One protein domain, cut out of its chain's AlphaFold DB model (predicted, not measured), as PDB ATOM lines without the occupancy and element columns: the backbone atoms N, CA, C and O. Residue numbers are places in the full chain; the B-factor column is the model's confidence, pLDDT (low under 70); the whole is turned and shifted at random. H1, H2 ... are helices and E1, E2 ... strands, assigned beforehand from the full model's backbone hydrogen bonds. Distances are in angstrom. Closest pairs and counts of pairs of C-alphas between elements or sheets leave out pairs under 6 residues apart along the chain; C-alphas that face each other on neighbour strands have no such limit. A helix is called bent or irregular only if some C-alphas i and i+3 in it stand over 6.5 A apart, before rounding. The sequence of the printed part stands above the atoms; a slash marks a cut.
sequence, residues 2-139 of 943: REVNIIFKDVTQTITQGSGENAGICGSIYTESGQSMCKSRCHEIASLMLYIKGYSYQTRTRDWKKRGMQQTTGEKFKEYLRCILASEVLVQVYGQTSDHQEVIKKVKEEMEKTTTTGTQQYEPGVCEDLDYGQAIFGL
ATOM      1  N   ARG A   2     166.075  99.869   5.377       88.62
ATOM      2  CA  ARG A   2     167.058  99.065   4.600       88.62
ATOM      3  C   ARG A   2     167.463  99.727   3.271       88.62
ATOM      4  O   ARG A   2     168.646  99.963   3.058       88.62
ATOM      5  N   GLU A   3     166.482 100.132   2.462       88.69
ATOM      6  CA  GLU A   3     166.729 100.857   1.205       88.69
ATOM      7  C   GLU A   3     167.406 102.216   1.412       88.69
ATOM      8  O   GLU A   3     168.296 102.562   0.650       88.69
ATOM      9  N   VAL A   4     167.059 102.952   2.473       88.44
ATOM     10  CA  VAL A   4     167.694 104.239   2.824       88.44
ATOM     11  C   VAL A   4     169.196 104.049   3.067       88.44
ATOM     12  O   VAL A   4     169.999 104.802   2.530       88.44
ATOM     13  N   ASN A   5     169.593 103.002   3.797       89.50
ATOM     14  CA  ASN A   5     171.007 102.695   4.042       89.50
ATOM     15  C   ASN A   5     171.742 102.266   2.755       89.50
ATOM     16  O   ASN A   5     172.913 102.599   2.583       89.50
ATOM     17  N   ILE A   6     171.067 101.544   1.851       93.00
ATOM     18  CA  ILE A   6     171.616 101.188   0.531       93.00
ATOM     19  C   ILE A   6     171.821 102.456  -0.307       93.00
ATOM     20  O   ILE A   6     172.901 102.650  -0.849       93.00
ATOM     21  N   ILE A   7     170.834 103.354  -0.346       94.31
ATOM     22  CA  ILE A   7     170.905 104.613  -1.098       94.31
ATOM     23  C   ILE A   7     171.991 105.535  -0.531       94.31
ATOM     24  O   ILE A   7     172.767 106.082  -1.306       94.31
ATOM     25  N   PHE A   8     172.138 105.654   0.793       93.75
ATOM     26  CA  PHE A   8     173.270 106.386   1.373       93.75
ATOM     27  C   PHE A   8     174.616 105.774   0.969       93.75
ATOM     28  O   PHE A   8     175.534 106.517   0.628       93.75
ATOM     29  N   LYS A   9     174.750 104.440   0.933       93.12
ATOM     30  CA  LYS A   9     175.979 103.789   0.448       93.12
ATOM     31  C   LYS A   9     176.233 104.081  -1.036       93.12
ATOM     32  O   LYS A   9     177.349 104.467  -1.377       93.12
ATOM     33  N   ASP A  10     175.211 103.960  -1.885       93.56
ATOM     34  CA  ASP A  10     175.276 104.307  -3.309       93.56
ATOM     35  C   ASP A  10     175.724 105.771  -3.501       93.56
ATOM     36  O   ASP A  10     176.622 106.043  -4.296       93.56
ATOM     37  N   VAL A  11     175.141 106.716  -2.749       93.81
ATOM     38  CA  VAL A  11     175.480 108.150  -2.789       93.81
ATOM     39  C   VAL A  11     176.910 108.394  -2.299       93.81
ATOM     40  O   VAL A  11     177.658 109.098  -2.973       93.81
ATOM     41  N   THR A  12     177.333 107.758  -1.198       93.00
ATOM     42  CA  THR A  12     178.723 107.830  -0.689       93.00
ATOM     43  C   THR A  12     179.717 107.395  -1.757       93.00
ATOM     44  O   THR A  12     180.698 108.086  -2.027       93.00
ATOM     45  N   GLN A  13     179.456 106.245  -2.380       92.62
ATOM     46  CA  GLN A  13     180.284 105.712  -3.452       92.62
ATOM     47  C   GLN A  13     180.290 106.664  -4.655       92.62
ATOM     48  O   GLN A  13     181.340 106.911  -5.235       92.62
ATOM     49  N   THR A  14     179.147 107.263  -4.980       93.25
ATOM     50  CA  THR A  14     179.007 108.172  -6.120       93.25
ATOM     51  C   THR A  14     179.796 109.478  -5.954       93.25
ATOM     52  O   THR A  14     180.447 109.910  -6.902       93.25
ATOM     53  N   ILE A  15     179.803 110.095  -4.765       92.12
ATOM     54  CA  ILE A  15     180.581 111.328  -4.520       92.12
ATOM     55  C   ILE A  15     182.080 111.064  -4.307       92.12
ATOM     56  O   ILE A  15     182.899 111.909  -4.648       92.12
ATOM     57  N   THR A  16     182.460 109.893  -3.780       89.44
ATOM     58  CA  THR A  16     183.878 109.516  -3.593       89.44
ATOM     59  C   THR A  16     184.540 108.994  -4.870       89.44
ATOM     60  O   THR A  16     185.768 108.936  -4.955       89.44
ATOM     61  N   GLN A  17     183.756 108.633  -5.887       84.75
ATOM     62  CA  GLN A  17     184.270 108.219  -7.185       84.75
ATOM     63  C   GLN A  17     184.610 109.434  -8.049       84.75
ATOM     64  O   GLN A  17     183.738 110.093  -8.615       84.75
ATOM     65  N   GLY A  18     185.914 109.686  -8.194       76.00
ATOM     66  CA  GLY A  18     186.463 110.645  -9.150       76.00
ATOM     67  C   GLY A  18     186.165 110.229 -10.591       76.00
ATOM     68  O   GLY A  18     186.985 109.574 -11.235       76.00
ATOM     69  N   SER A  19     184.980 110.593 -11.084       70.06
ATOM     70  CA  SER A  19     184.578 110.374 -12.471       70.06
ATOM     71  C   SER A  19     185.433 111.222 -13.412       70.06
ATOM     72  O   SER A  19     185.477 112.454 -13.306       70.06
ATOM     73  N   GLY A  20     186.093 110.543 -14.354       80.31
ATOM     74  CA  GLY A  20     186.827 111.182 -15.444       80.31
ATOM     75  C   GLY A  20     185.902 111.885 -16.440       80.31
ATOM     76  O   GLY A  20     186.281 112.910 -16.989       80.31
ATOM     77  N   GLU A  21     184.666 111.409 -16.615       81.44
ATOM     78  CA  GLU A  21     183.674 112.055 -17.489       81.44
ATOM     79  C   GLU A  21     183.239 113.419 -16.938       81.44
ATOM     80  O   GLU A  21     183.126 114.395 -17.684       81.44
ATOM     81  N   ASN A  22     183.124 113.541 -15.609       84.62
ATOM     82  CA  ASN A  22     182.848 114.822 -14.949       84.62
ATOM     83  C   ASN A  22     183.973 115.856 -15.181       84.62
ATOM     84  O   ASN A  22     183.759 117.041 -14.936       84.62
ATOM     85  N   ALA A  23     185.154 115.453 -15.679       85.56
ATOM     86  CA  ALA A  23     186.215 116.384 -16.072       85.56
ATOM     87  C   ALA A  23     185.860 117.221 -17.310       85.56
ATOM     88  O   ALA A  23     186.479 118.264 -17.503       85.56
ATOM     89  N   GLY A  24     184.870 116.809 -18.113       88.31
ATOM     90  CA  GLY A  24     184.277 117.655 -19.152       88.31
ATOM     91  C   GLY A  24     183.505 118.814 -18.521       88.31
ATOM     92  O   GLY A  24     183.939 119.960 -18.613       88.31
ATOM     93  N   ILE A  25     182.437 118.486 -17.782       91.50
ATOM     94  CA  ILE A  25     181.566 119.433 -17.054       91.50
ATOM     95  C   ILE A  25     182.398 120.395 -16.189       91.50
ATOM     96  O   ILE A  25     182.300 121.610 -16.298       91.50
ATOM     97  N   CYS A  26     183.286 119.865 -15.351       94.12
ATOM     98  CA  CYS A  26     184.114 120.679 -14.459       94.12
ATOM     99  C   CYS A  26     185.377 121.239 -15.132       94.12
ATOM    100  O   CYS A  26     186.132 121.991 -14.513       94.12
ATOM    101  N   GLY A  27     185.625 120.869 -16.389       92.50
ATOM    102  CA  GLY A  27     186.685 121.400 -17.236       92.50
ATOM    103  C   GLY A  27     186.307 122.723 -17.880       92.50
ATOM    104  O   GLY A  27     187.110 123.650 -17.831       92.50
ATOM    105  N   SER A  28     185.089 122.825 -18.413       91.56
ATOM    106  CA  SER A  28     184.543 124.062 -18.984       91.56
ATOM    107  C   SER A  28     184.186 125.099 -17.916       91.56
ATOM    108  O   SER A  28     184.396 126.289 -18.138       91.56
ATOM    109  N   ILE A  29     183.711 124.668 -16.740       93.62
ATOM    110  CA  ILE A  29     183.378 125.582 -15.633       93.62
ATOM    111  C   ILE A  29     184.637 126.138 -14.932       93.62
ATOM    112  O   ILE A  29     184.649 127.306 -14.539       93.62
ATOM    113  N   TYR A  30     185.684 125.318 -14.757       94.12
ATOM    114  CA  TYR A  30     186.908 125.673 -14.019       94.12
ATOM    115  C   TYR A  30     188.166 125.402 -14.865       94.12
ATOM    116  O   TYR A  30     188.792 124.331 -14.794       94.12
ATOM    117  N   THR A  31     188.511 126.400 -15.685       93.00
ATOM    118  CA  THR A  31     189.646 126.409 -16.625       93.00
ATOM    119  C   THR A  31     190.932 127.006 -16.039       93.00
ATOM    120  O   THR A  31     192.017 126.670 -16.511       93.00
ATOM    121  N   GLU A  32     190.849 127.874 -15.024       92.06
ATOM    122  CA  GLU A  32     192.001 128.647 -14.535       92.06
ATOM    123  C   GLU A  32     192.926 127.846 -13.602       92.06
ATOM    124  O   GLU A  32     192.497 127.059 -12.747       92.06
ATOM    125  N   SER A  33     194.229 128.120 -13.695       88.38
ATOM    126  CA  SER A  33     195.233 127.597 -12.771       88.38
ATOM    127  C   SER A  33     195.012 128.137 -11.351       88.38
ATOM    128  O   SER A  33     195.024 129.338 -11.102       88.38
ATOM    129  N   GLY A  34     194.825 127.226 -10.391       88.75
ATOM    130  CA  GLY A  34     194.579 127.549  -8.977       88.75
ATOM    131  C   GLY A  34     193.176 127.192  -8.476       88.75
ATOM    132  O   GLY A  34     192.996 126.989  -7.277       88.75
ATOM    133  N   GLN A  35     192.203 126.985  -9.371       92.44
ATOM    134  CA  GLN A  35     190.816 126.634  -9.022       92.44
ATOM    135  C   GLN A  35     190.616 125.148  -8.626       92.44
ATOM    136  O   GLN A  35     189.497 124.634  -8.651       92.44
ATOM    137  N   SER A  36     191.678 124.424  -8.247       90.62
ATOM    138  CA  SER A  36     191.660 122.959  -8.079       90.62
ATOM    139  C   SER A  36     190.662 122.450  -7.031       90.62
ATOM    140  O   SER A  36     190.044 121.408  -7.244       90.62
ATOM    141  N   MET A  37     190.433 123.188  -5.937       91.12
ATOM    142  CA  MET A  37     189.411 122.814  -4.947       91.12
ATOM    143  C   MET A  37     187.985 123.032  -5.462       91.12
ATOM    144  O   MET A  37     187.140 122.162  -5.263       91.12
ATOM    145  N   CYS A  38     187.718 124.130  -6.182       92.81
ATOM    146  CA  CYS A  38     186.430 124.334  -6.853       92.81
ATOM    147  C   CYS A  38     186.167 123.243  -7.893       92.81
ATOM    148  O   CYS A  38     185.070 122.695  -7.937       92.81
ATOM    149  N   LYS A  39     187.196 122.845  -8.651       94.06
ATOM    150  CA  LYS A  39     187.118 121.720  -9.586       94.06
ATOM    151  C   LYS A  39     186.800 120.403  -8.871       94.06
ATOM    152  O   LYS A  39     185.882 119.711  -9.290       94.06
ATOM    153  N   SER A  40     187.465 120.093  -7.753       92.81
ATOM    154  CA  SER A  40     187.165 118.900  -6.938       92.81
ATOM    155  C   SER A  40     185.720 118.883  -6.428       92.81
ATOM    156  O   SER A  40     185.021 117.893  -6.621       92.81
ATOM    157  N   ARG A  41     185.232 119.989  -5.841       93.44
ATOM    158  CA  ARG A  41     183.833 120.086  -5.379       93.44
ATOM    159  C   ARG A  41     182.848 120.005  -6.543       93.44
ATOM    160  O   ARG A  41     181.809 119.373  -6.407       93.44
ATOM    161  N   CYS A  42     183.193 120.571  -7.698       95.56
ATOM    162  CA  CYS A  42     182.420 120.419  -8.924       95.56
ATOM    163  C   CYS A  42     182.297 118.949  -9.346       95.56
ATOM    164  O   CYS A  42     181.189 118.522  -9.653       95.56
ATOM    165  N   HIS A  43     183.378 118.154  -9.317       94.69
ATOM    166  CA  HIS A  43     183.303 116.727  -9.660       94.69
ATOM    167  C   HIS A  43     182.316 115.977  -8.755       94.69
ATOM    168  O   HIS A  43     181.515 115.193  -9.261       94.69
ATOM    169  N   GLU A  44     182.347 116.246  -7.446       94.56
ATOM    170  CA  GLU A  44     181.445 115.650  -6.450       94.56
ATOM    171  C   GLU A  44     179.982 116.082  -6.660       94.56
ATOM    172  O   GLU A  44     179.079 115.244  -6.682       94.56
ATOM    173  N   ILE A  45     179.751 117.382  -6.880       95.31
ATOM    174  CA  ILE A  45     178.431 117.970  -7.155       95.31
ATOM    175  C   ILE A  45     177.854 117.426  -8.468       95.31
ATOM    176  O   ILE A  45     176.696 117.018  -8.495       95.31
ATOM    177  N   ALA A  46     178.653 117.341  -9.535       95.75
ATOM    178  CA  ALA A  46     178.250 116.751 -10.810       95.75
ATOM    179  C   ALA A  46     177.924 115.257 -10.667       95.75
ATOM    180  O   ALA A  46     176.914 114.804 -11.203       95.75
ATOM    181  N   SER A  47     178.698 114.499  -9.878       95.69
ATOM    182  CA  SER A  47     178.367 113.104  -9.562       95.69
ATOM    183  C   SER A  47     177.021 112.987  -8.851       95.69
ATOM    184  O   SER A  47     176.203 112.130  -9.189       95.69
ATOM    185  N   LEU A  48     176.757 113.865  -7.884       95.56
ATOM    186  CA  LEU A  48     175.509 113.851  -7.132       95.56
ATOM    187  C   LEU A  48     174.309 114.285  -7.991       95.56
ATOM    188  O   LEU A  48     173.259 113.649  -7.941       95.56
ATOM    189  N   MET A  49     174.473 115.298  -8.844       95.06
ATOM    190  CA  MET A  49     173.443 115.729  -9.793       95.06
ATOM    191  C   MET A  49     173.154 114.676 -10.870       95.06
ATOM    192  O   MET A  49     171.995 114.487 -11.232       95.06
ATOM    193  N   LEU A  50     174.155 113.918 -11.327       94.75
ATOM    194  CA  LEU A  50     173.945 112.764 -12.207       94.75
ATOM    195  C   LEU A  50     173.220 111.617 -11.486       94.75
ATOM    196  O   LEU A  50     172.313 111.008 -12.060       94.75
ATOM    197  N   TYR A  51     173.523 111.379 -10.207       95.69
ATOM    198  CA  TYR A  51     172.768 110.429  -9.385       95.69
ATOM    199  C   TYR A  51     171.287 110.818  -9.258       95.69
ATOM    200  O   TYR A  51     170.421 109.941  -9.372       95.69
ATOM    201  N   ILE A  52     171.002 112.115  -9.079       94.94
ATOM    202  CA  ILE A  52     169.648 112.688  -9.059       94.94
ATOM    203  C   ILE A  52     168.993 112.586 -10.446       94.94
ATOM    204  O   ILE A  52     167.866 112.119 -10.539       94.94
ATOM    205  N   LYS A  53     169.688 112.870 -11.558       93.75
ATOM    206  CA  LYS A  53     169.156 112.645 -12.923       93.75
ATOM    207  C   LYS A  53     168.874 111.168 -13.266       93.75
ATOM    208  O   LYS A  53     168.428 110.862 -14.370       93.75
ATOM    209  N   GLY A  54     169.103 110.230 -12.349       94.88
ATOM    210  CA  GLY A  54     168.819 108.814 -12.567       94.88
ATOM    211  C   GLY A  54     169.990 108.030 -13.154       94.88
ATOM    212  O   GLY A  54     169.771 106.931 -13.646       94.88
ATOM    213  N   TYR A  55     171.221 108.544 -13.128       94.81
ATOM    214  CA  TYR A  55     172.407 107.852 -13.643       94.81
ATOM    215  C   TYR A  55     173.180 107.154 -12.515       94.81
ATOM    216  O   TYR A  55     173.192 107.593 -11.368       94.81
ATOM    217  N   SER A  56     173.826 106.030 -12.812       94.00
ATOM    218  CA  SER A  56     174.751 105.352 -11.893       94.00
ATOM    219  C   SER A  56     176.113 105.181 -12.546       94.00
ATOM    220  O   SER A  56     176.190 104.742 -13.696       94.00
ATOM    221  N   TYR A  57     177.173 105.505 -11.808       92.94
ATOM    222  CA  TYR A  57     178.545 105.382 -12.283       92.94
ATOM    223  C   TYR A  57     179.000 103.919 -12.265       92.94
ATOM    224  O   TYR A  57     179.045 103.262 -11.219       92.94
ATOM    225  N   GLN A  58     179.352 103.378 -13.429       92.06
ATOM    226  CA  GLN A  58     179.788 101.993 -13.543       92.06
ATOM    227  C   GLN A  58     181.301 101.884 -13.383       92.06
ATOM    228  O   GLN A  58     182.040 101.829 -14.356       92.06
ATOM    229  N   THR A  59     181.755 101.754 -12.132       88.44
ATOM    230  CA  THR A  59     183.173 101.606 -11.719       88.44
ATOM    231  C   THR A  59     184.055 100.724 -12.628       88.44
ATOM    232  O   THR A  59     185.251 100.976 -12.736       88.44
ATOM    233  N   ARG A  60     183.490  99.685 -13.268       90.38
ATOM    234  CA  ARG A  60     184.205  98.782 -14.190       90.38
ATOM    235  C   ARG A  60     184.513  99.393 -15.560       90.38
ATOM    236  O   ARG A  60     185.563  99.082 -16.106       90.38
ATOM    237  N   THR A  61     183.613 100.199 -16.117       91.12
ATOM    238  CA  THR A  61     183.804 100.858 -17.424       91.12
ATOM    239  C   THR A  61     184.290 102.301 -17.272       91.12
ATOM    240  O   THR A  61     185.085 102.752 -18.087       91.12
ATOM    241  N   ARG A  62     183.967 102.932 -16.128       89.81
ATOM    242  CA  ARG A  62     184.186 104.348 -15.760       89.81
ATOM    243  C   ARG A  62     183.197 105.336 -16.387       89.81
ATOM    244  O   ARG A  62     183.450 106.536 -16.340       89.81
ATOM    245  N   ASP A  63     182.062 104.831 -16.869       91.06
ATOM    246  CA  ASP A  63     181.009 105.631 -17.505       91.06
ATOM    247  C   ASP A  63     179.710 105.710 -16.686       91.06
ATOM    248  O   ASP A  63     179.324 104.780 -15.962       91.06
ATOM    249  N   TRP A  64     179.000 106.826 -16.843       92.19
ATOM    250  CA  TRP A  64     177.640 107.040 -16.362       92.19
ATOM    251  C   TRP A  64     176.609 106.342 -17.247       92.19
ATOM    252  O   TRP A  64     176.479 106.618 -18.442       92.19
ATOM    253  N   LYS A  65     175.790 105.472 -16.644       93.44
ATOM    254  CA  LYS A  65     174.666 104.821 -17.339       93.44
ATOM    255  C   LYS A  65     173.351 105.134 -16.649       93.44
ATOM    256  O   LYS A  65     173.259 105.030 -15.423       93.44
ATOM    257  N   LYS A  66     172.338 105.514 -17.436       93.62
ATOM    258  CA  LYS A  66     170.983 105.772 -16.933       93.62
ATOM    259  C   LYS A  66     170.439 104.486 -16.304       93.62
ATOM    260  O   LYS A  66     170.529 103.412 -16.897       93.62
ATOM    261  N   ARG A  67     169.919 104.580 -15.081       93.00
ATOM    262  CA  ARG A  67     169.310 103.463 -14.357       93.00
ATOM    263  C   ARG A  67     168.012 103.101 -15.075       93.00
ATOM    264  O   ARG A  67     167.100 103.918 -15.166       93.00
ATOM    265  N   GLY A  68     167.936 101.882 -15.605       91.06
ATOM    266  CA  GLY A  68     166.699 101.362 -16.177       91.06
ATOM    267  C   GLY A  68     165.658 101.191 -15.075       91.06
ATOM    268  O   GLY A  68     165.852 100.371 -14.183       91.06
ATOM    269  N   MET A  69     164.573 101.960 -15.134       85.38
ATOM    270  CA  MET A  69     163.425 101.811 -14.243       85.38
ATOM    271  C   MET A  69     162.472 100.765 -14.832       85.38
ATOM    272  O   MET A  69     161.801 101.035 -15.832       85.38
ATOM    273  N   GLN A  70     162.350  99.592 -14.210       81.94
ATOM    274  CA  GLN A  70     161.212  98.724 -14.501       81.94
ATOM    275  C   GLN A  70     159.943  99.378 -13.953       81.94
ATOM    276  O   GLN A  70     159.950  99.999 -12.890       81.94
ATOM    277  N   GLN A  71     158.806  99.209 -14.631       77.94
ATOM    278  CA  GLN A  71     157.566  99.889 -14.234       77.94
ATOM    279  C   GLN A  71     156.940  99.379 -12.917       77.94
ATOM    280  O   GLN A  71     155.851  99.826 -12.551       77.94
ATOM    281  N   THR A  72     157.615  98.478 -12.192       82.31
ATOM    282  CA  THR A  72     157.164  97.968 -10.893       82.31
ATOM    283  C   THR A  72     157.080  99.096  -9.859       82.31
ATOM    284  O   THR A  72     157.914 100.003  -9.811       82.31
ATOM    285  N   THR A  73     156.070  99.043  -8.991       78.00
ATOM    286  CA  THR A  73     155.856 100.045  -7.932       78.00
ATOM    287  C   THR A  73     157.032 100.131  -6.956       78.00
ATOM    288  O   THR A  73     157.336 101.216  -6.465       78.00
ATOM    289  N   GLY A  74     157.730  99.015  -6.714       85.88
ATOM    290  CA  GLY A  74     158.909  98.962  -5.849       85.88
ATOM    291  C   GLY A  74     160.118  99.715  -6.412       85.88
ATOM    292  O   GLY A  74     160.739 100.488  -5.683       85.88
ATOM    293  N   GLU A  75     160.438  99.550  -7.700       86.06
ATOM    294  CA  GLU A  75     161.553 100.282  -8.318       86.06
ATOM    295  C   GLU A  75     161.248 101.773  -8.471       86.06
ATOM    296  O   GLU A  75     162.102 102.596  -8.144       86.06
ATOM    297  N   LYS A  76     160.014 102.136  -8.846       84.88
ATOM    298  CA  LYS A  76     159.560 103.537  -8.856       84.88
ATOM    299  C   LYS A  76     159.739 104.206  -7.493       84.88
ATOM    300  O   LYS A  76     160.307 105.292  -7.415       84.88
ATOM    301  N   PHE A  77     159.325 103.542  -6.412       86.69
ATOM    302  CA  PHE A  77     159.510 104.055  -5.053       86.69
ATOM    303  C   PHE A  77     160.989 104.113  -4.630       86.69
ATOM    304  O   PHE A  77     161.391 105.022  -3.906       86.69
ATOM    305  N   LYS A  78     161.829 103.185  -5.105       90.69
ATOM    306  CA  LYS A  78     163.274 103.204  -4.836       90.69
ATOM    307  C   LYS A  78     163.991 104.346  -5.558       90.69
ATOM    308  O   LYS A  78     164.823 105.003  -4.940       90.69
ATOM    309  N   GLU A  79     163.662 104.613  -6.821       91.44
ATOM    310  CA  GLU A  79     164.183 105.780  -7.544       91.44
ATOM    311  C   GLU A  79     163.682 107.091  -6.930       91.44
ATOM    312  O   GLU A  79     164.484 107.983  -6.686       91.44
ATOM    313  N   TYR A  80     162.409 107.166  -6.539       89.19
ATOM    314  CA  TYR A  80     161.869 108.285  -5.760       89.19
ATOM    315  C   TYR A  80     162.658 108.533  -4.456       89.19
ATOM    316  O   TYR A  80     163.057 109.662  -4.174       89.19
ATOM    317  N   LEU A  81     162.983 107.489  -3.680       91.75
ATOM    318  CA  LEU A  81     163.844 107.643  -2.499       91.75
ATOM    319  C   LEU A  81     165.276 108.082  -2.857       91.75
ATOM    320  O   LEU A  81     165.883 108.823  -2.086       91.75
ATOM    321  N   ARG A  82     165.813 107.664  -4.013       94.06
ATOM    322  CA  ARG A  82     167.112 108.137  -4.525       94.06
ATOM    323  C   ARG A  82     167.078 109.625  -4.854       94.06
ATOM    324  O   ARG A  82     168.006 110.320  -4.449       94.06
ATOM    325  N   CYS A  83     166.012 110.110  -5.497       93.12
ATOM    326  CA  CYS A  83     165.802 111.530  -5.786       93.12
ATOM    327  C   CYS A  83     165.969 112.387  -4.531       93.12
ATOM    328  O   CYS A  83     166.787 113.304  -4.499       93.12
ATOM    329  N   ILE A  84     165.203 112.075  -3.484       90.12
ATOM    330  CA  ILE A  84     165.079 112.971  -2.333       90.12
ATOM    331  C   ILE A  84     166.284 112.840  -1.402       90.12
ATOM    332  O   ILE A  84     166.801 113.853  -0.952       90.12
ATOM    333  N   LEU A  85     166.796 111.626  -1.162       92.31
ATOM    334  CA  LEU A  85     167.990 111.449  -0.328       92.31
ATOM    335  C   LEU A  85     169.229 112.104  -0.955       92.31
ATOM    336  O   LEU A  85     170.006 112.727  -0.239       92.31
ATOM    337  N   ALA A  86     169.403 112.018  -2.277       94.50
ATOM    338  CA  ALA A  86     170.521 112.668  -2.955       94.50
ATOM    339  C   ALA A  86     170.349 114.197  -3.055       94.50
ATOM    340  O   ALA A  86     171.328 114.919  -2.875       94.50
ATOM    341  N   SER A  87     169.128 114.702  -3.265       92.38
ATOM    342  CA  SER A  87     168.835 116.145  -3.225       92.38
ATOM    343  C   SER A  87     169.029 116.744  -1.828       92.38
ATOM    344  O   SER A  87     169.622 117.812  -1.697       92.38
ATOM    345  N   GLU A  88     168.605 116.043  -0.775       90.56
ATOM    346  CA  GLU A  88     168.811 116.474   0.611       90.56
ATOM    347  C   GLU A  88     170.306 116.503   0.962       90.56
ATOM    348  O   GLU A  88     170.779 117.456   1.576       90.56
ATOM    349  N   VAL A  89     171.080 115.512   0.501       91.94
ATOM    350  CA  VAL A  89     172.549 115.538   0.576       91.94
ATOM    351  C   VAL A  89     173.126 116.731  -0.193       91.94
ATOM    352  O   VAL A  89     173.999 117.416   0.332       91.94
ATOM    353  N   LEU A  90     172.643 117.022  -1.406       94.12
ATOM    354  CA  LEU A  90     173.138 118.140  -2.217       94.12
ATOM    355  C   LEU A  90     172.941 119.477  -1.490       94.12
ATOM    356  O   LEU A  90     173.863 120.288  -1.445       94.12
ATOM    357  N   VAL A  91     171.778 119.681  -0.864       90.25
ATOM    358  CA  VAL A  91     171.455 120.902  -0.113       90.25
ATOM    359  C   VAL A  91     172.160 120.949   1.249       90.25
ATOM    360  O   VAL A  91     172.743 121.977   1.587       90.25
ATOM    361  N   GLN A  92     172.168 119.866   2.031       88.62
ATOM    362  CA  GLN A  92     172.784 119.882   3.365       88.62
ATOM    363  C   GLN A  92     174.313 119.838   3.343       88.62
ATOM    364  O   GLN A  92     174.927 120.362   4.268       88.62
ATOM    365  N   VAL A  93     174.942 119.255   2.320       88.69
ATOM    366  CA  VAL A  93     176.407 119.238   2.183       88.69
ATOM    367  C   VAL A  93     176.866 120.437   1.354       88.69
ATOM    368  O   VAL A  93     177.566 121.306   1.864       88.69
ATOM    369  N   TYR A  94     176.415 120.554   0.103       91.81
ATOM    370  CA  TYR A  94     176.902 121.569  -0.844       91.81
ATOM    371  C   TYR A  94     176.024 122.834  -0.923       91.81
ATOM    372  O   TYR A  94     176.411 123.814  -1.549       91.81
ATOM    373  N   GLY A  95     174.858 122.879  -0.277       90.19
ATOM    374  CA  GLY A  95     174.010 124.077  -0.249       90.19
ATOM    375  C   GLY A  95     174.390 125.110   0.819       90.19
ATOM    376  O   GLY A  95     173.827 126.202   0.814       90.19
ATOM    377  N   GLN A  96     175.326 124.808   1.732       88.12
ATOM    378  CA  GLN A  96     175.607 125.668   2.897       88.12
ATOM    379  C   GLN A  96     176.455 126.919   2.606       88.12
ATOM    380  O   GLN A  96     176.409 127.864   3.393       88.12
ATOM    381  N   THR A  97     177.232 126.956   1.517       90.62
ATOM    382  CA  THR A  97     178.087 128.111   1.176       90.62
ATOM    383  C   THR A  97     177.691 128.740  -0.154       90.62
ATOM    384  O   THR A  97     177.241 128.049  -1.067       90.62
ATOM    385  N   SER A  98     177.904 130.051  -0.299       89.06
ATOM    386  CA  SER A  98     177.708 130.760  -1.571       89.06
ATOM    387  C   SER A  98     178.598 130.210  -2.689       89.06
ATOM    388  O   SER A  98     178.152 130.112  -3.828       89.06
ATOM    389  N   ASP A  99     179.826 129.798  -2.363       90.94
ATOM    390  CA  ASP A  99     180.758 129.190  -3.316       90.94
ATOM    391  C   ASP A  99     180.224 127.862  -3.856       90.94
ATOM    392  O   ASP A  99     180.231 127.633  -5.063       90.94
ATOM    393  N   HIS A 100     179.742 126.978  -2.979       92.94
ATOM    394  CA  HIS A 100     179.187 125.693  -3.399       92.94
ATOM    395  C   HIS A 100     177.829 125.863  -4.095       92.94
ATOM    396  O   HIS A 100     177.589 125.179  -5.084       92.94
ATOM    397  N   GLN A 101     176.996 126.833  -3.696       90.12
ATOM    398  CA  GLN A 101     175.790 127.219  -4.447       90.12
ATOM    399  C   GLN A 101     176.124 127.714  -5.869       90.12
ATOM    400  O   GLN A 101     175.434 127.345  -6.821       90.12
ATOM    401  N   GLU A 102     177.196 128.496  -6.043       93.06
ATOM    402  CA  GLU A 102     177.691 128.911  -7.366       93.06
ATOM    403  C   GLU A 102     178.145 127.699  -8.196       93.06
ATOM    404  O   GLU A 102     177.826 127.621  -9.384       93.06
ATOM    405  N   VAL A 103     178.832 126.728  -7.576       94.12
ATOM    406  CA  VAL A 103     179.226 125.468  -8.233       94.12
ATOM    407  C   VAL A 103     177.990 124.663  -8.656       94.12
ATOM    408  O   VAL A 103     177.921 124.255  -9.811       94.12
ATOM    409  N   ILE A 104     176.994 124.474  -7.778       95.00
ATOM    410  CA  ILE A 104     175.735 123.766  -8.095       95.00
ATOM    411  C   ILE A 104     175.031 124.429  -9.280       95.00
ATOM    412  O   ILE A 104     174.645 123.744 -10.226       95.00
ATOM    413  N   LYS A 105     174.896 125.762  -9.260       94.12
ATOM    414  CA  LYS A 105     174.278 126.510 -10.359       94.12
ATOM    415  C   LYS A 105     175.031 126.296 -11.676       94.12
ATOM    416  O   LYS A 105     174.403 125.967 -12.677       94.12
ATOM    417  N   LYS A 106     176.359 126.433 -11.673       95.19
ATOM    418  CA  LYS A 106     177.186 126.266 -12.878       95.19
ATOM    419  C   LYS A 106     177.172 124.832 -13.409       95.19
ATOM    420  O   LYS A 106     177.096 124.641 -14.616       95.19
ATOM    421  N   VAL A 107     177.191 123.828 -12.529       94.69
ATOM    422  CA  VAL A 107     177.041 122.413 -12.909       94.69
ATOM    423  C   VAL A 107     175.665 122.164 -13.523       94.69
ATOM    424  O   VAL A 107     175.593 121.510 -14.560       94.69
ATOM    425  N   LYS A 108     174.589 122.733 -12.958       93.44
ATOM    426  CA  LYS A 108     173.250 122.668 -13.559       93.44
ATOM    427  C   LYS A 108     173.249 123.250 -14.978       93.44
ATOM    428  O   LYS A 108     172.880 122.549 -15.914       93.44
ATOM    429  N   GLU A 109     173.700 124.495 -15.126       92.56
ATOM    430  CA  GLU A 109     173.743 125.203 -16.414       92.56
ATOM    431  C   GLU A 109     174.593 124.459 -17.457       92.56
ATOM    432  O   GLU A 109     174.261 124.464 -18.637       92.56
ATOM    433  N   GLU A 110     175.677 123.799 -17.047       92.69
ATOM    434  CA  GLU A 110     176.516 122.994 -17.940       92.69
ATOM    435  C   GLU A 110     175.852 121.666 -18.338       92.69
ATOM    436  O   GLU A 110     175.931 121.265 -19.496       92.69
ATOM    437  N   MET A 111     175.143 121.011 -17.414       90.12
ATOM    438  CA  MET A 111     174.384 119.779 -17.678       90.12
ATOM    439  C   MET A 111     173.108 120.009 -18.508       90.12
ATOM    440  O   MET A 111     172.578 119.054 -19.074       90.12
ATOM    441  N   GLU A 112     172.617 121.247 -18.591       88.69
ATOM    442  CA  GLU A 112     171.505 121.656 -19.465       88.69
ATOM    443  C   GLU A 112     171.965 122.012 -20.894       88.69
ATOM    444  O   GLU A 112     171.154 122.011 -21.822       88.69
ATOM    445  N   LYS A 113     173.263 122.266 -21.120       89.50
ATOM    446  CA  LYS A 113     173.803 122.531 -22.462       89.50
ATOM    447  C   LYS A 113     173.878 121.241 -23.277       89.50
ATOM    448  O   LYS A 113     174.817 120.456 -23.144       89.50
ATOM    449  N   THR A 114     172.950 121.085 -24.219       66.38
ATOM    450  CA  THR A 114     173.013 120.084 -25.298       66.38
ATOM    451  C   THR A 114     174.153 120.422 -26.272       66.38
ATOM    452  O   THR A 114     173.938 120.979 -27.349       66.38
ATOM    453  N   THR A 115     175.390 120.168 -25.851       53.78
ATOM    454  CA  THR A 115     176.612 120.597 -26.538       53.78
ATOM    455  C   THR A 115     176.846 119.790 -27.815       53.78
ATOM    456  O   THR A 115     176.914 118.566 -27.803       53.78
ATOM    457  N   THR A 116     177.017 120.486 -28.939       50.19
ATOM    458  CA  THR A 116     177.144 119.937 -30.304       50.19
ATOM    459  C   THR A 116     178.451 119.176 -30.588       50.19
ATOM    460  O   THR A 116     178.764 118.894 -31.743       50.19
ATOM    461  N   THR A 117     179.233 118.834 -29.561       49.16
ATOM    462  CA  THR A 117     180.616 118.340 -29.677       49.16
ATOM    463  C   THR A 117     180.885 117.114 -28.796       49.16
ATOM    464  O   THR A 117     181.770 117.128 -27.946       49.16
ATOM    465  N   GLY A 118     180.131 116.033 -29.021       57.41
ATOM    466  CA  GLY A 118     180.500 114.670 -28.599       57.41
ATOM    467  C   GLY A 118     180.360 114.323 -27.110       57.41
ATOM    468  O   GLY A 118     180.699 113.209 -26.719       57.41
ATOM    469  N   THR A 119     179.858 115.233 -26.280       58.84
ATOM    470  CA  THR A 119     179.507 114.985 -24.875       58.84
ATOM    471  C   THR A 119     178.218 114.165 -24.760       58.84
ATOM    472  O   THR A 119     177.290 114.314 -25.553       58.84
ATOM    473  N   GLN A 120     178.146 113.282 -23.759       72.62
ATOM    474  CA  GLN A 120     176.962 112.462 -23.494       72.62
ATOM    475  C   GLN A 120     175.767 113.360 -23.133       72.62
ATOM    476  O   GLN A 120     175.793 114.053 -22.117       72.62
ATOM    477  N   GLN A 121     174.706 113.349 -23.946       81.88
ATOM    478  CA  GLN A 121     173.487 114.094 -23.633       81.88
ATOM    479  C   GLN A 121     172.757 113.422 -22.463       81.88
ATOM    480  O   GLN A 121     172.260 112.300 -22.582       81.88
ATOM    481  N   TYR A 122     172.681 114.117 -21.329       85.75
ATOM    482  CA  TYR A 122     171.924 113.653 -20.172       85.75
ATOM    483  C   TYR A 122     170.436 113.928 -20.389       85.75
ATOM    484  O   TYR A 122     169.971 115.063 -20.274       85.75
ATOM    485  N   GLU A 123     169.695 112.874 -20.720       84.81
ATOM    486  CA  GLU A 123     168.237 112.906 -20.806       84.81
ATOM    487  C   GLU A 123     167.613 113.422 -19.497       84.81
ATOM    488  O   GLU A 123     168.191 113.207 -18.422       84.81
ATOM    489  N   PRO A 124     166.400 114.003 -19.555       85.19
ATOM    490  CA  PRO A 124     165.645 114.343 -18.362       85.19
ATOM    491  C   PRO A 124     165.542 113.180 -17.370       85.19
ATOM    492  O   PRO A 124     165.363 112.006 -17.740       85.19
ATOM    493  N   GLY A 125     165.733 113.523 -16.103       79.12
ATOM    494  CA  GLY A 125     165.820 112.582 -15.000       79.12
ATOM    495  C   GLY A 125     164.462 112.202 -14.424       79.12
ATOM    496  O   GLY A 125     163.499 112.954 -14.498       79.12
ATOM    497  N   VAL A 126     164.413 111.050 -13.749       75.81
ATOM    498  CA  VAL A 126     163.241 110.610 -12.956       75.81
ATOM    499  C   VAL A 126     162.859 111.632 -11.875       75.81
ATOM    500  O   VAL A 126     161.722 111.653 -11.415       75.81
ATOM    501  N   CYS A 127     163.831 112.445 -11.464       82.19
ATOM    502  CA  CYS A 127     163.748 113.381 -10.357       82.19
ATOM    503  C   CYS A 127     163.583 114.847 -10.790       82.19
ATOM    504  O   CYS A 127     163.727 115.743  -9.961       82.19
ATOM    505  N   GLU A 128     163.347 115.093 -12.078       77.81
ATOM    506  CA  GLU A 128     163.057 116.425 -12.612       77.81
ATOM    507  C   GLU A 128     161.532 116.632 -12.669       77.81
ATOM    508  O   GLU A 128     160.766 115.668 -12.638       77.81
ATOM    509  N   ASP A 129     161.091 117.891 -12.641       70.81
ATOM    510  CA  ASP A 129     159.680 118.321 -12.616       70.81
ATOM    511  C   ASP A 129     158.805 117.800 -11.447       70.81
ATOM    512  O   ASP A 129     157.579 117.921 -11.476       70.81
ATOM    513  N   LEU A 130     159.414 117.278 -10.374       63.56
ATOM    514  CA  LEU A 130     158.722 116.810  -9.166       63.56
ATOM    515  C   LEU A 130     159.124 117.622  -7.922       63.56
ATOM    516  O   LEU A 130     160.291 117.639  -7.531       63.56
ATOM    517  N   ASP A 131     158.145 118.256  -7.263       49.66
ATOM    518  CA  ASP A 131     158.352 118.883  -5.952       49.66
ATOM    519  C   ASP A 131     158.343 117.819  -4.845       49.66
ATOM    520  O   ASP A 131     157.370 117.092  -4.631       49.66
ATOM    521  N   TYR A 132     159.462 117.733  -4.134       52.06
ATOM    522  CA  TYR A 132     159.699 116.760  -3.076       52.06
ATOM    523  C   TYR A 132     159.612 117.338  -1.659       52.06
ATOM    524  O   TYR A 132     159.634 116.566  -0.695       52.06
ATOM    525  N   GLY A 133     159.498 118.664  -1.508       43.12
ATOM    526  CA  GLY A 133     159.629 119.347  -0.217       43.12
ATOM    527  C   GLY A 133     158.573 118.928   0.809       43.12
ATOM    528  O   GLY A 133     158.893 118.694   1.974       43.12
ATOM    529  N   GLN A 134     157.322 118.753   0.378       45.31
ATOM    530  CA  GLN A 134     156.230 118.339   1.270       45.31
ATOM    531  C   GLN A 134     156.362 116.880   1.752       45.31
ATOM    532  O   GLN A 134     155.999 116.553   2.885       45.31
ATOM    533  N   ALA A 135     156.874 115.981   0.909       43.84
ATOM    534  CA  ALA A 135     156.567 114.558   1.041       43.84
ATOM    535  C   ALA A 135     157.393 113.804   2.103       43.84
ATOM    536  O   ALA A 135     156.840 112.967   2.816       43.84
ATOM    537  N   ILE A 136     158.694 114.085   2.261       42.84
ATOM    538  CA  ILE A 136     159.520 113.374   3.263       42.84
ATOM    539  C   ILE A 136     159.384 113.965   4.671       42.84
ATOM    540  O   ILE A 136     159.306 113.204   5.640       42.84
ATOM    541  N   PHE A 137     159.275 115.287   4.813       46.03
ATOM    542  CA  PHE A 137     159.118 115.924   6.129       46.03
ATOM    543  C   PHE A 137     157.699 115.757   6.720       46.03
ATOM    544  O   PHE A 137     157.512 115.852   7.938       46.03
ATOM    545  N   GLY A 138     156.706 115.382   5.903       43.66
ATOM    546  CA  GLY A 138     155.405 114.881   6.368       43.66
ATOM    547  C   GLY A 138     155.483 113.537   7.119       43.66
ATOM    548  O   GLY A 138     154.800 113.327   8.129       43.66
ATOM    549  N   LEU A 139     156.359 112.621   6.685       43.78
ATOM    550  CA  LEU A 139     156.383 111.219   7.125       43.78
ATOM    551  C   LEU A 139     157.104 111.020   8.473       43.78
ATOM    552  O   LEU A 139     158.241 110.538   8.548       43.78
TER     553      LEU A 139
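AT A GLANCE: This is residues 2 to 139 of the 943 residues of the protein "SICA_alpha domain-containing protein" of Plasmodium fragile (UniProt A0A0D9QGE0). What picture do these atoms make? Helix H3 runs through the middle of a cluster of mostly crossed helices, with H1 on one side of it, H2 and H5 on another, and long H4 overlapping its last residues and running on beyond; the small hairpin E1 and E2 sits near that same end of H3. A long stretch with no named element, residues 113 to 132, leads to short H6 near H4. What is it made of, and how large? The 138 printed residues hold six named helices and two named strands in the order H1 H2 H3 E1 E2 H4 H5 H6, mostly helix, with one antiparallel sheet, E1 - E2. The whole is compact, with a radius of gyration of the C-alphas of 15.0 A and spans of 47 by 32 by 26 A.

IN THESE COORDINATES: Where do the first elements lie? H1, residues 2 to 16, begins at C-alpha 2 at (167.058, 99.065, 4.600) and is 21.4 A long. H2 is residues 22 to 29, and H3, residues 36 to 52, is 24.3 A long. What follows? E1 is residues 55 to 58 and E2 residues 63 to 66. H4, residues 73 to 94, is 30.9 A long; H5, residues 98 to 112, is 21.0 A; H6, residues 133 to 138, ends at C-alpha 138 at (155.405, 114.881, 6.368).

HOW THE PARTS SIT: What touches the hub, H3? H1 touches it with residues 11 to 16 alone, closest at the C-alphas of Ile 15 and Glu 44, 4.8 A, opposite ways at a shallow tilt of 33 degrees, only just short of steep. H2 touches it at a steep tilt of 59 degrees, C-alphas of Asn 22 and His 43 closest at 5.6 A. H4 touches it at a shallow tilt of 22 degrees, opposite ways, Ile 52 and Cys 83 closest at 5.2 A, and H5 at a steep 55 degrees, Cys 42 and Val 103 closest at 6.0 A. How else do helices meet? H4 and H5 touch only at the corner, only just, with 3 pairs of C-alphas within 8 A; the closest are those of Tyr 94 and His 100, 5.4 A. H4 and H6 are close but not clearly touching, while H1 and H5 are apart. What do N and O show? In the hairpin E1 and E2, N 56 and O 65 are 2.9 A apart, within hydrogen-bond range. Every O i to N i+4 pair is within range in H1, H2, H3, H4 and H5, but 1 of 2 in irregular H6, only just so, with C-alphas 133 and 136 6.9 A apart.

THE WHOLE: What are the extremes? The C-alphas farthest apart, those of Ser 33 and Thr 73, are 48.3 A apart; residues 32 to 37 and 70 to 75 stand free. Is it whole and sure? The printed part has no cut, and the link H5 to H6 is long. Its pLDDT is under 70 at residues 114 to 119 and 130 to 139.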